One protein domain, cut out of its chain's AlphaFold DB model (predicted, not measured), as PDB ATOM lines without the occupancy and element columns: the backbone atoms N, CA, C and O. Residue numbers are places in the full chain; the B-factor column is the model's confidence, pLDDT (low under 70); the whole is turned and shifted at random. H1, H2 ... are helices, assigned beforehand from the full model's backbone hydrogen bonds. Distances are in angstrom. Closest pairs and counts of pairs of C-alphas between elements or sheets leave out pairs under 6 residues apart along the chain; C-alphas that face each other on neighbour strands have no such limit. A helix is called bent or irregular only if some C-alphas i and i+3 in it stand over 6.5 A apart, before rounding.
ATOM      1  N   GLN A   4     -25.576  -9.657  25.948       93.88
ATOM      2  CA  GLN A   4     -25.568 -10.326  27.252       93.88
ATOM      3  C   GLN A   4     -26.830 -11.173  27.493       93.88
ATOM      4  O   GLN A   4     -26.746 -12.277  28.019       93.88
ATOM      5  N   HIS A   5     -28.012 -10.706  27.073       96.12
ATOM      6  CA  HIS A   5     -29.234 -11.515  27.180       96.12
ATOM      7  C   HIS A   5     -29.170 -12.758  26.287       96.12
ATOM      8  O   HIS A   5     -29.596 -13.836  26.693       96.12
ATOM      9  N   ARG A   6     -28.646 -12.611  25.066       95.06
ATOM     10  CA  ARG A   6     -28.443 -13.737  24.148       95.06
ATOM     11  C   ARG A   6     -27.445 -14.736  24.732       95.06
ATOM     12  O   ARG A   6     -27.710 -15.930  24.687       95.06
ATOM     13  N   GLU A   7     -26.335 -14.256  25.285       95.00
ATOM     14  CA  GLU A   7     -25.324 -15.082  25.952       95.00
ATOM     15  C   GLU A   7     -25.926 -15.852  27.127       95.00
ATOM     16  O   GLU A   7     -25.824 -17.071  27.139       95.00
ATOM     17  N   ALA A   8     -26.675 -15.192  28.014       97.50
ATOM     18  CA  ALA A   8     -27.354 -15.854  29.130       97.50
ATOM     19  C   ALA A   8     -28.325 -16.962  28.671       97.50
ATOM     20  O   ALA A   8     -28.407 -18.024  29.284       97.50
ATOM     21  N   VAL A   9     -29.046 -16.762  27.560       97.19
ATOM     22  CA  VAL A   9     -29.888 -17.821  26.973       97.19
ATOM     23  C   VAL A   9     -29.038 -18.984  26.450       97.19
ATOM     24  O   VAL A   9     -29.418 -20.146  26.600       97.19
ATOM     25  N   LEU A  10     -27.897 -18.693  25.826       96.88
ATOM     26  CA  LEU A  10     -27.013 -19.703  25.243       96.88
ATOM     27  C   LEU A  10     -26.172 -20.446  26.281       96.88
ATOM     28  O   LEU A  10     -25.824 -21.591  26.029       96.88
ATOM     29  N   GLU A  11     -25.907 -19.862  27.447       97.75
ATOM     30  CA  GLU A  11     -25.335 -20.580  28.591       97.75
ATOM     31  C   GLU A  11     -26.266 -21.706  29.060       97.75
ATOM     32  O   GLU A  11     -25.811 -22.800  29.385       97.75
ATOM     33  N   ILE A  12     -27.582 -21.466  29.034       97.94
ATOM     34  CA  ILE A  12     -28.600 -22.455  29.415       97.94
ATOM     35  C   ILE A  12     -28.839 -23.471  28.286       97.94
ATOM     36  O   ILE A  12     -29.072 -24.652  28.546       97.94
ATOM     37  N   ALA A  13     -28.806 -23.028  27.026       96.81
ATOM     38  CA  ALA A  13     -29.095 -23.873  25.867       96.81
ATOM     39  C   ALA A  13     -28.164 -23.586  24.668       96.81
ATOM     40  O   ALA A  13     -28.605 -22.997  23.671       96.81
ATOM     41  N   PRO A  14     -26.900 -24.051  24.701       95.44
ATOM     42  CA  PRO A  14     -25.910 -23.764  23.657       95.44
ATOM     43  C   PRO A  14     -26.344 -24.210  22.253       95.44
ATOM     44  O   PRO A  14     -26.113 -23.522  21.259       95.44
ATOM     45  N   GLN A  15     -27.066 -25.331  22.163       96.44
ATOM     46  CA  GLN A  15     -27.603 -25.898  20.922       96.44
ATOM     47  C   GLN A  15     -28.644 -25.004  20.227       96.44
ATOM     48  O   GLN A  15     -29.068 -25.298  19.109       96.44
ATOM     49  N   LYS A  16     -29.100 -23.925  20.877       96.06
ATOM     50  CA  LYS A  16     -30.046 -22.957  20.309       96.06
ATOM     51  C   LYS A  16     -29.366 -21.776  19.618       96.06
ATOM     52  O   LYS A  16     -30.076 -20.887  19.166       96.06
ATOM     53  N   LEU A  17     -28.039 -21.783  19.442       93.38
ATOM     54  CA  LEU A  17     -27.297 -20.712  18.759       93.38
ATOM     55  C   LEU A  17     -27.942 -20.270  17.437       93.38
ATOM     56  O   LEU A  17     -28.145 -19.078  17.223       93.38
ATOM     57  N   HIS A  18     -28.344 -21.226  16.599       94.44
ATOM     58  CA  HIS A  18     -28.973 -20.985  15.294       94.44
ATOM     59  C   HIS A  18     -30.390 -20.389  15.366       94.44
ATOM     60  O   HIS A  18     -30.997 -20.099  14.342       94.44
ATOM     61  N   ARG A  19     -30.958 -20.240  16.567       94.50
ATOM     62  CA  ARG A  19     -32.331 -19.769  16.799       94.50
ATOM     63  C   ARG A  19     -32.433 -18.659  17.848       94.50
ATOM     64  O   ARG A  19     -33.536 -18.199  18.119       94.50
ATOM     65  N   THR A  20     -31.316 -18.212  18.423       95.81
ATOM     66  CA  THR A  20     -31.301 -17.199  19.488       95.81
ATOM     67  C   THR A  20     -30.571 -15.950  19.023       95.81
ATOM     68  O   THR A  20     -29.342 -15.942  18.967       95.81
ATOM     69  N   PHE A  21     -31.309 -14.879  18.747       94.81
ATOM     70  CA  PHE A  21     -30.791 -13.609  18.230       94.81
ATOM     71  C   PHE A  21     -31.186 -12.455  19.155       94.81
ATOM     72  O   PHE A  21     -32.182 -12.549  19.879       94.81
ATOM     73  N   THR A  22     -30.454 -11.341  19.117       95.56
ATOM     74  CA  THR A  22     -31.032 -10.069  19.592       95.56
ATOM     75  C   THR A  22     -32.021  -9.538  18.545       95.56
ATOM     76  O   THR A  22     -31.942  -9.913  17.375       95.56
ATOM     77  N   LEU A  23     -32.955  -8.655  18.930       96.31
ATOM     78  CA  LEU A  23     -33.903  -8.079  17.963       96.31
ATOM     79  C   LEU A  23     -33.174  -7.315  16.849       96.31
ATOM     80  O   LEU A  23     -33.485  -7.491  15.676       96.31
ATOM     81  N   ALA A  24     -32.187  -6.497  17.221       94.81
ATOM     82  CA  ALA A  24     -31.392  -5.739  16.264       94.81
ATOM     83  C   ALA A  24     -30.600  -6.660  15.324       94.81
ATOM     84  O   ALA A  24     -30.539  -6.395  14.128       94.81
ATOM     85  N   GLU A  25     -30.056  -7.770  15.839       94.25
ATOM     86  CA  GLU A  25     -29.342  -8.762  15.029       94.25
ATOM     87  C   GLU A  25     -30.279  -9.403  14.004       94.25
ATOM     88  O   GLU A  25     -29.978  -9.399  12.815       94.25
ATOM     89  N   ALA A  26     -31.440  -9.897  14.442       95.31
ATOM     90  CA  ALA A  26     -32.414 -10.521  13.550       95.31
ATOM     91  C   ALA A  26     -32.899  -9.552  12.459       95.31
ATOM     92  O   ALA A  26     -32.925  -9.916  11.286       95.31
ATOM     93  N   ALA A  27     -33.225  -8.312  12.834       95.12
ATOM     94  CA  ALA A  27     -33.670  -7.279  11.902       95.12
ATOM     95  C   ALA A  27     -32.598  -6.946  10.857       95.12
ATOM     96  O   ALA A  27     -32.890  -6.856   9.666       95.12
ATOM     97  N   GLN A  28     -31.344  -6.796  11.286       93.69
ATOM     98  CA  GLN A  28     -30.246  -6.466  10.386       93.69
ATOM     99  C   GLN A  28     -29.935  -7.617   9.423       93.69
ATOM    100  O   GLN A  28     -29.721  -7.366   8.238       93.69
ATOM    101  N   ILE A  29     -29.958  -8.868   9.898       94.25
ATOM    102  CA  ILE A  29     -29.784 -10.039   9.028       94.25
ATOM    103  C   ILE A  29     -30.912 -10.096   8.002       94.25
ATOM    104  O   ILE A  29     -30.633 -10.192   6.810       94.25
ATOM    105  N   ALA A  30     -32.163  -9.962   8.441       94.62
ATOM    106  CA  ALA A  30     -33.319  -9.986   7.555       94.62
ATOM    107  C   ALA A  30     -33.221  -8.938   6.433       94.62
ATOM    108  O   ALA A  30     -33.450  -9.268   5.269       94.62
ATOM    109  N   LEU A  31     -32.812  -7.708   6.761       92.31
ATOM    110  CA  LEU A  31     -32.642  -6.628   5.785       92.31
ATOM    111  C   LEU A  31     -31.483  -6.874   4.810       92.31
ATOM    112  O   LEU A  31     -31.626  -6.612   3.619       92.31
ATOM    113  N   LEU A  32     -30.338  -7.356   5.298       91.94
ATOM    114  CA  LEU A  32     -29.136  -7.517   4.473       91.94
ATOM    115  C   LEU A  32     -29.180  -8.754   3.576       91.94
ATOM    116  O   LEU A  32     -28.620  -8.729   2.483       91.94
ATOM    117  N   THR A  33     -29.820  -9.836   4.025       90.94
ATOM    118  CA  THR A  33     -29.824 -11.117   3.299       90.94
ATOM    119  C   THR A  33     -31.156 -11.434   2.626       90.94
ATOM    120  O   THR A  33     -31.246 -12.441   1.925       90.94
ATOM    121  N   ASN A  34     -32.182 -10.591   2.812       89.31
ATOM    122  CA  ASN A  34     -33.563 -10.871   2.410       89.31
ATOM    123  C   ASN A  34     -34.019 -12.257   2.900       89.31
ATOM    124  O   ASN A  34     -34.567 -13.063   2.139       89.31
ATOM    125  N   ALA A  35     -33.730 -12.547   4.172       93.62
ATOM    126  CA  ALA A  35     -34.076 -13.812   4.804       93.62
ATOM    127  C   ALA A  35     -35.573 -14.121   4.635       93.62
ATOM    128  O   ALA A  35     -36.426 -13.229   4.665       93.62
ATOM    129  N   ARG A  36     -35.906 -15.399   4.453       93.50
ATOM    130  CA  ARG A  36     -37.298 -15.867   4.362       93.50
ATOM    131  C   ARG A  36     -37.643 -16.857   5.462       93.50
ATOM    132  O   ARG A  36     -38.810 -16.982   5.808       93.50
ATOM    133  N   THR A  37     -36.634 -17.513   6.025       94.31
ATOM    134  CA  THR A  37     -36.775 -18.500   7.093       94.31
ATOM    135  C   THR A  37     -35.905 -18.170   8.306       94.31
ATOM    136  O   THR A  37     -34.939 -17.408   8.228       94.31
ATOM    137  N   VAL A  38     -36.200 -18.805   9.444       92.44
ATOM    138  CA  VAL A  38     -35.326 -18.758  10.633       92.44
ATOM    139  C   VAL A  38     -33.932 -19.334  10.338       92.44
ATOM    140  O   VAL A  38     -32.941 -18.887  10.914       92.44
ATOM    141  N   GLU A  39     -33.831 -20.310   9.434       93.94
ATOM    142  CA  GLU A  39     -32.545 -20.873   9.014       93.94
ATOM    143  C   GLU A  39     -31.721 -19.860   8.205       93.94
ATOM    144  O   GLU A  39     -30.523 -19.708   8.456       93.94
ATOM    145  N   ASP A  40     -32.365 -19.079   7.333       94.25
ATOM    146  CA  ASP A  40     -31.710 -17.985   6.603       94.25
ATOM    147  C   ASP A  40     -31.126 -16.938   7.560       94.25
ATOM    148  O   ASP A  40     -30.029 -16.429   7.321       94.25
ATOM    149  N   LEU A  41     -31.811 -16.650   8.676       94.44
ATOM    150  CA  LEU A  41     -31.276 -15.768   9.718       94.44
ATOM    151  C   LEU A  41     -29.996 -16.338  10.340       94.44
ATOM    152  O   LEU A  41     -29.036 -15.608  10.581       94.44
ATOM    153  N   SER A  42     -29.949 -17.646  10.598       94.31
ATOM    154  CA  SER A  42     -28.738 -18.288  11.117       94.31
ATOM    155  C   SER A  42     -27.586 -18.199  10.118       94.31
ATOM    156  O   SER A  42     -26.481 -17.799  10.489       94.31
ATOM    157  N   ASN A  43     -27.845 -18.540   8.853       93.75
ATOM    158  CA  ASN A  43     -26.846 -18.506   7.783       93.75
ATOM    159  C   ASN A  43     -26.339 -17.079   7.529       93.75
ATOM    160  O   ASN A  43     -25.158 -16.865   7.256       93.75
ATOM    161  N   GLY A  44     -27.218 -16.090   7.699       92.75
ATOM    162  CA  GLY A  44     -26.917 -14.676   7.539       92.75
ATOM    163  C   GLY A  44     -25.897 -14.107   8.531       92.75
ATOM    164  O   GLY A  44     -25.277 -13.085   8.242       92.75
ATOM    165  N   ARG A  45     -25.656 -14.773   9.673       90.06
ATOM    166  CA  ARG A  45     -24.691 -14.309  10.690       90.06
ATOM    167  C   ARG A  45     -23.276 -14.137  10.156       90.06
ATOM    168  O   ARG A  45     -22.576 -13.238  10.604       90.06
ATOM    169  N   ALA A  46     -22.858 -14.973   9.205       87.94
ATOM    170  CA  ALA A  46     -21.520 -14.895   8.618       87.94
ATOM    171  C   ALA A  46     -21.274 -13.574   7.864       87.94
ATOM    172  O   ALA A  46     -20.126 -13.181   7.670       87.94
ATOM    173  N   PHE A  47     -22.344 -12.883   7.459       83.94
ATOM    174  CA  PHE A  47     -22.277 -11.650   6.680       83.94
ATOM    175  C   PHE A  47     -22.402 -10.384   7.535       83.94
ATOM    176  O   PHE A  47     -22.280  -9.284   7.000       83.94
ATOM    177  N   ILE A  48     -22.625 -10.512   8.851       81.88
ATOM    178  CA  ILE A  48     -22.749  -9.367   9.756       81.88
ATOM    179  C   ILE A  48     -21.556  -9.305  10.706       81.88
ATOM    180  O   ILE A  48     -21.371 -10.205  11.528       81.88
ATOM    181  N   PRO A  49     -20.775  -8.213  10.677       73.94
ATOM    182  CA  PRO A  49     -19.761  -7.974  11.689       73.94
ATOM    183  C   PRO A  49     -20.422  -7.852  13.065       73.94
ATOM    184  O   PRO A  49     -21.258  -6.975  13.289       73.94
ATOM    185  N   ALA A  50     -20.032  -8.711  14.010       65.00
ATOM    186  CA  ALA A  50     -20.612  -8.758  15.356       65.00
ATOM    187  C   ALA A  50     -20.528  -7.414  16.112       65.00
ATOM    188  O   ALA A  50     -21.307  -7.163  17.032       65.00
ATOM    189  N   GLU A  51     -19.600  -6.539  15.727       66.75
ATOM    190  CA  GLU A  51     -19.414  -5.199  16.291       66.75
ATOM    191  C   GLU A  51     -20.455  -4.177  15.805       66.75
ATOM    192  O   GLU A  51     -20.658  -3.164  16.465       66.75
ATOM    193  N   GLN A  52     -21.164  -4.448  14.704       70.06
ATOM    194  CA  GLN A  52     -22.054  -3.478  14.051       70.06
ATOM    195  C   GLN A  52     -23.527  -3.588  14.452       70.06
ATOM    196  O   GLN A  52     -24.329  -2.773  14.005       70.06
ATOM    197  N   VAL A  53     -23.894  -4.557  15.296       78.75
ATOM    198  CA  VAL A  53     -25.272  -4.696  15.780       78.75
ATOM    199  C   VAL A  53     -25.410  -3.985  17.132       78.75
ATOM    200  O   VAL A  53     -24.913  -4.514  18.138       78.75
ATOM    201  N   PRO A  54     -26.054  -2.804  17.197       82.31
ATOM    202  CA  PRO A  54     -26.258  -2.104  18.457       82.31
ATOM    203  C   PRO A  54     -27.316  -2.807  19.311       82.31
ATOM    204  O   PRO A  54     -28.356  -3.249  18.822       82.31
ATOM    205  N   ASP A  55     -27.056  -2.862  20.612       92.25
ATOM    206  CA  ASP A  55     -28.022  -3.323  21.602       92.25
ATOM    207  C   ASP A  55     -29.141  -2.291  21.816       92.25
ATOM    208  O   ASP A  55     -28.957  -1.088  21.618       92.25
ATOM    209  N   ILE A  56     -30.307  -2.758  22.269       94.44
ATOM    210  CA  ILE A  56     -31.391  -1.866  22.695       94.44
ATOM    211  C   ILE A  56     -31.202  -1.558  24.180       94.44
ATOM    212  O   ILE A  56     -31.170  -2.471  25.011       94.44
ATOM    213  N   MET A  57     -31.075  -0.267  24.491       93.44
ATOM    214  CA  MET A  57     -30.899   0.241  25.852       93.44
ATOM    215  C   MET A  57     -32.083  -0.137  26.746       93.44
ATOM    216  O   MET A  57     -33.234  -0.062  26.320       93.44
ATOM    217  N   ASP A  58     -31.795  -0.491  27.997       95.31
ATOM    218  CA  ASP A  58     -32.818  -0.679  29.025       95.31
ATOM    219  C   ASP A  58     -33.297   0.689  29.559       95.31
ATOM    220  O   ASP A  58     -32.490   1.441  30.120       95.31
ATOM    221  N   PRO A  59     -34.582   1.053  29.376       96.50
ATOM    222  CA  PRO A  59     -35.105   2.334  29.830       96.50
ATOM    223  C   PRO A  59     -35.479   2.353  31.324       96.50
ATOM    224  O   PRO A  59     -35.848   3.413  31.834       96.50
ATOM    225  N   ILE A  60     -35.414   1.232  32.052       96.00
ATOM    226  CA  ILE A  60     -35.844   1.172  33.457       96.00
ATOM    227  C   ILE A  60     -35.081   2.183  34.326       96.00
ATOM    228  O   ILE A  60     -33.859   2.315  34.276       96.00
ATOM    229  N   GLY A  61     -35.837   2.944  35.127       97.25
ATOM    230  CA  GLY A  61     -35.300   4.006  35.982       97.25
ATOM    231  C   GLY A  61     -34.872   5.276  35.236       97.25
ATOM    232  O   GLY A  61     -34.250   6.152  35.839       97.25
ATOM    233  N   ARG A  62     -35.174   5.403  33.936       96.75
ATOM    234  CA  ARG A  62     -34.858   6.589  33.127       96.75
ATOM    235  C   ARG A  62     -36.073   7.484  32.901       96.75
ATOM    236  O   ARG A  62     -37.208   7.150  33.229       96.75
ATOM    237  N   ALA A  63     -35.806   8.661  32.341       97.31
ATOM    238  CA  ALA A  63     -36.839   9.613  31.966       97.31
ATOM    239  C   ALA A  63     -37.740   9.057  30.853       97.31
ATOM    240  O   ALA A  63     -37.307   8.254  30.026       97.31
ATOM    241  N   ARG A  64     -38.978   9.560  30.776       97.50
ATOM    242  CA  ARG A  64     -39.960   9.165  29.754       97.50
ATOM    243  C   ARG A  64     -39.434   9.288  28.320       97.50
ATOM    244  O   ARG A  64     -39.686   8.404  27.516       97.50
ATOM    245  N   SER A  65     -38.647  10.320  28.018       97.81
ATOM    246  CA  SER A  65     -38.047  10.500  26.689       97.81
ATOM    247  C   SER A  65     -37.142   9.337  26.268       97.81
ATOM    248  O   SER A  65     -37.031   9.045  25.082       97.81
ATOM    249  N   VAL A  66     -36.519   8.643  27.228       97.75
ATOM    250  CA  VAL A  66     -35.708   7.449  26.955       97.75
ATOM    251  C   VAL A  66     -36.603   6.268  26.588       97.75
ATOM    252  O   VAL A  66     -36.291   5.550  25.643       97.75
ATOM    253  N   PHE A  67     -37.738   6.095  27.271       98.06
ATOM    254  CA  PHE A  67     -38.738   5.097  26.885       98.06
ATOM    255  C   PHE A  67     -39.273   5.358  25.476       98.06
ATOM    256  O   PHE A  67     -39.346   4.424  24.684       98.06
ATOM    257  N   ASP A  68     -39.591   6.614  25.155       98.00
ATOM    258  CA  ASP A  68     -40.089   6.999  23.830       98.00
ATOM    259  C   ASP A  68     -39.055   6.655  22.736       98.00
ATOM    260  O   ASP A  68     -39.397   6.041  21.724       98.00
ATOM    261  N   ALA A  69     -37.772   6.960  22.967       97.12
ATOM    262  CA  ALA A  69     -36.687   6.633  22.041       97.12
ATOM    263  C   ALA A  69     -36.462   5.117  21.883       97.12
ATOM    264  O   ALA A  69     -36.287   4.629  20.766       97.12
ATOM    265  N   VAL A  70     -36.493   4.356  22.983       97.50
ATOM    266  CA  VAL A  70     -36.383   2.887  22.946       97.50
ATOM    267  C   VAL A  70     -37.572   2.273  22.206       97.50
ATOM    268  O   VAL A  70     -37.382   1.386  21.375       97.50
ATOM    269  N   GLY A  71     -38.786   2.766  22.456       97.50
ATOM    270  CA  GLY A  71     -40.000   2.320  21.776       97.50
ATOM    271  C   GLY A  71     -39.947   2.570  20.271       97.50
ATOM    272  O   GLY A  71     -40.205   1.651  19.495       97.50
ATOM    273  N   ALA A  72     -39.527   3.770  19.856       97.69
ATOM    274  CA  ALA A  72     -39.307   4.090  18.446       97.69
ATOM    275  C   ALA A  72     -38.276   3.144  17.816       97.69
ATOM    276  O   ALA A  72     -38.518   2.588  16.746       97.69
ATOM    277  N   LYS A  73     -37.173   2.865  18.524       96.38
ATOM    278  CA  LYS A  73     -36.150   1.944  18.026       96.38
ATOM    279  C   LYS A  73     -36.669   0.517  17.855       96.38
ATOM    280  O   LYS A  73     -36.344  -0.134  16.868       96.38
ATOM    281  N   ILE A  74     -37.467   0.018  18.798       97.44
ATOM    282  CA  ILE A  74     -38.101  -1.302  18.680       97.44
ATOM    283  C   ILE A  74     -39.052  -1.318  17.478       97.44
ATOM    284  O   ILE A  74     -38.997  -2.251  16.681       97.44
ATOM    285  N   ALA A  75     -39.875  -0.280  17.317       98.12
ATOM    286  CA  ALA A  75     -40.820  -0.171  16.209       98.12
ATOM    287  C   ALA A  75     -40.127  -0.178  14.836       98.12
ATOM    288  O   ALA A  75     -40.625  -0.820  13.919       98.12
ATOM    289  N   GLU A  76     -38.961   0.458  14.699       96.50
ATOM    290  CA  GLU A  76     -38.152   0.417  13.469       96.50
ATOM    291  C   GLU A  76     -37.596  -0.979  13.152       96.50
ATOM    292  O   GLU A  76     -37.440  -1.337  11.986       96.50
ATOM    293  N   LEU A  77     -37.259  -1.766  14.177       96.69
ATOM    294  CA  LEU A  77     -36.615  -3.073  14.014       96.69
ATOM    295  C   LEU A  77     -37.613  -4.217  13.794       96.69
ATOM    296  O   LEU A  77     -37.228  -5.270  13.292       96.69
ATOM    297  N   LEU A  78     -38.877  -4.037  14.180       97.38
ATOM    298  CA  LEU A  78     -39.898  -5.081  14.088       97.38
ATOM    299  C   LEU A  78     -40.255  -5.502  12.649       97.38
ATOM    300  O   LEU A  78     -40.280  -6.711  12.418       97.38
ATOM    301  N   PRO A  79     -40.507  -4.592  11.684       97.12
ATOM    302  CA  PRO A  79     -40.995  -4.964  10.354       97.12
ATOM    303  C   PRO A  79     -40.182  -6.061   9.647       97.12
ATOM    304  O   PRO A  79     -40.769  -7.091   9.326       97.12
ATOM    305  N   PRO A  80     -38.844  -5.955   9.487       95.81
ATOM    306  CA  PRO A  80     -38.090  -6.992   8.781       95.81
ATOM    307  C   PRO A  80     -38.095  -8.349   9.503       95.81
ATOM    308  O   PRO A  80     -37.945  -9.386   8.863       95.81
ATOM    309  N   VAL A  81     -38.277  -8.372  10.827       95.94
ATOM    310  CA  VAL A  81     -38.384  -9.624  11.593       95.94
ATOM    311  C   VAL A  81     -39.760 -10.255  11.405       95.94
ATOM    312  O   VAL A  81     -39.857 -11.465  11.213       95.94
ATOM    313  N   LEU A  82     -40.816  -9.440  11.436       96.12
ATOM    314  CA  LEU A  82     -42.182  -9.905  11.214       96.12
ATOM    315  C   LEU A  82     -42.359 -10.467   9.800       96.12
ATOM    316  O   LEU A  82     -42.967 -11.524   9.667       96.12
ATOM    317  N   ASP A  83     -41.744  -9.852   8.787       95.31
ATOM    318  CA  ASP A  83     -41.746 -10.363   7.411       95.31
ATOM    319  C   ASP A  83     -41.150 -11.779   7.321       95.31
ATOM    320  O   ASP A  83     -41.681 -12.648   6.628       95.31
ATOM    321  N   VAL A  84     -40.048 -12.044   8.037       95.25
ATOM    322  CA  VAL A  84     -39.449 -13.388   8.102       95.25
ATOM    323  C   VAL A  84     -40.388 -14.362   8.808       95.25
ATOM    324  O   VAL A  84     -40.557 -15.490   8.347       95.25
ATOM    325  N   CYS A  85     -41.005 -13.949   9.917       93.31
ATOM    326  CA  CYS A  85     -41.959 -14.783  10.644       93.31
ATOM    327  C   CYS A  85     -43.178 -15.140   9.787       93.31
ATOM    328  O   CYS A  85     -43.549 -16.308   9.749       93.31
ATOM    329  N   GLU A  86     -43.762 -14.174   9.077       93.81
ATOM    330  CA  GLU A  86     -44.900 -14.396   8.183       93.81
ATOM    331  C   GLU A  86     -44.546 -15.401   7.081       93.81
ATOM    332  O   GLU A  86     -45.250 -16.389   6.885       93.81
ATOM    333  N   ARG A  87     -43.395 -15.212   6.426       90.31
ATOM    334  CA  ARG A  87     -42.905 -16.113   5.369       90.31
ATOM    335  C   ARG A  87     -42.529 -17.504   5.873       90.31
ATOM    336  O   ARG A  87     -42.587 -18.449   5.102       90.31
ATOM    337  N   SER A  88     -42.141 -17.631   7.141       84.38
ATOM    338  CA  SER A  88     -41.796 -18.919   7.761       84.38
ATOM    339  C   SER A  88     -43.021 -19.745   8.167       84.38
ATOM    340  O   SER A  88     -42.864 -20.911   8.526       84.38
ATOM    341  N   LEU A  89     -44.211 -19.136   8.198       79.06
ATOM    342  CA  LEU A  89     -45.472 -19.785   8.575       79.06
ATOM    343  C   LEU A  89     -46.264 -20.319   7.369       79.06
ATOM    344  O   LEU A  89     -47.206 -21.086   7.581       79.06
ATOM    345  N   GLY A  90     -45.912 -19.902   6.148       59.69
ATOM    346  CA  GLY A  90     -46.482 -20.396   4.887       59.69
ATOM    347  C   GLY A  90     -45.680 -21.545   4.296       59.69
ATOM    348  O   GLY A  90     -46.320 -22.413   3.663       59.69
TER     349      GLY A  90
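What this domain is: This is residues 4 to 90 of the 90 residues of an uncharacterized protein of Mycolicibacterium psychrotolerans (UniProt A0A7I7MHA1). Helix H3 lies in the middle, crossed by H4 on one side and by H5b, the second arm of the long bent helix H5, on another; H2 packs on H4 and leads back to H1, at the far side. H5a, the first arm, reaches away from this core, and the long link from H4 runs out to its far end, where residues 60 to 65 stick out. The printed part has 87 residues with five named helices, H1 to H5 in chain order, and no named strand: all helix. It is only just compact, close to loose, with a radius of gyration of the C-alphas of 13.9 A and spans of 39 by 28 by 25 A.

Where its parts are: H1, residues 4 to 12, begins at C-alpha 4 (-25.568, -10.326, 27.252). H2, residues 14 to 19, is irregular: C-alphas 15 and 18 are 7.6 A apart. H3, residues 23 to 33, is 15.5 A long, and H4, residues 38 to 47, 15.4 A. H5, residues 64 to 89, was assigned as one helix by its hydrogen bonds but is bent, C-alphas 76 and 79 being 6.8 A apart. Its arms are H5a, residues 64 to 76, 18.6 A, and H5b, residues 79 to 89, 15.6 A, ending at C-alpha 89 (-45.472, -19.785, 8.575).

How they stand to each other: H1 and H2 are close but not clearly touching, C-alphas 10 and 17 being 6.6 A apart. H2 and H4 touch, closest at C-alphas 18 and 42, 5.0 A. H3 touches H4 at C-alphas 29 and 44, 5.7 A, about perpendicular at 79 degrees. H3 touches H5b at C-alphas 27 and 81, 5.3 A, about perpendicular at 76 degrees. H3 and H5a are near each other. In H3, H5a and H5b every O i to N i+4 pair is within hydrogen-bond range; H1 has 4 of 5, H4 3 of 6, and H2 0 of 2, with 2 of 3 O i to N i+3 pairs.

The domain as a whole: The C-alphas of Ala 63 and Gly 90 are farthest apart, 41.6 A. The printed part has no cut; the link from H4 to H5, 16 residues, is long. Residues 50, 51 and 90 have pLDDT under 70.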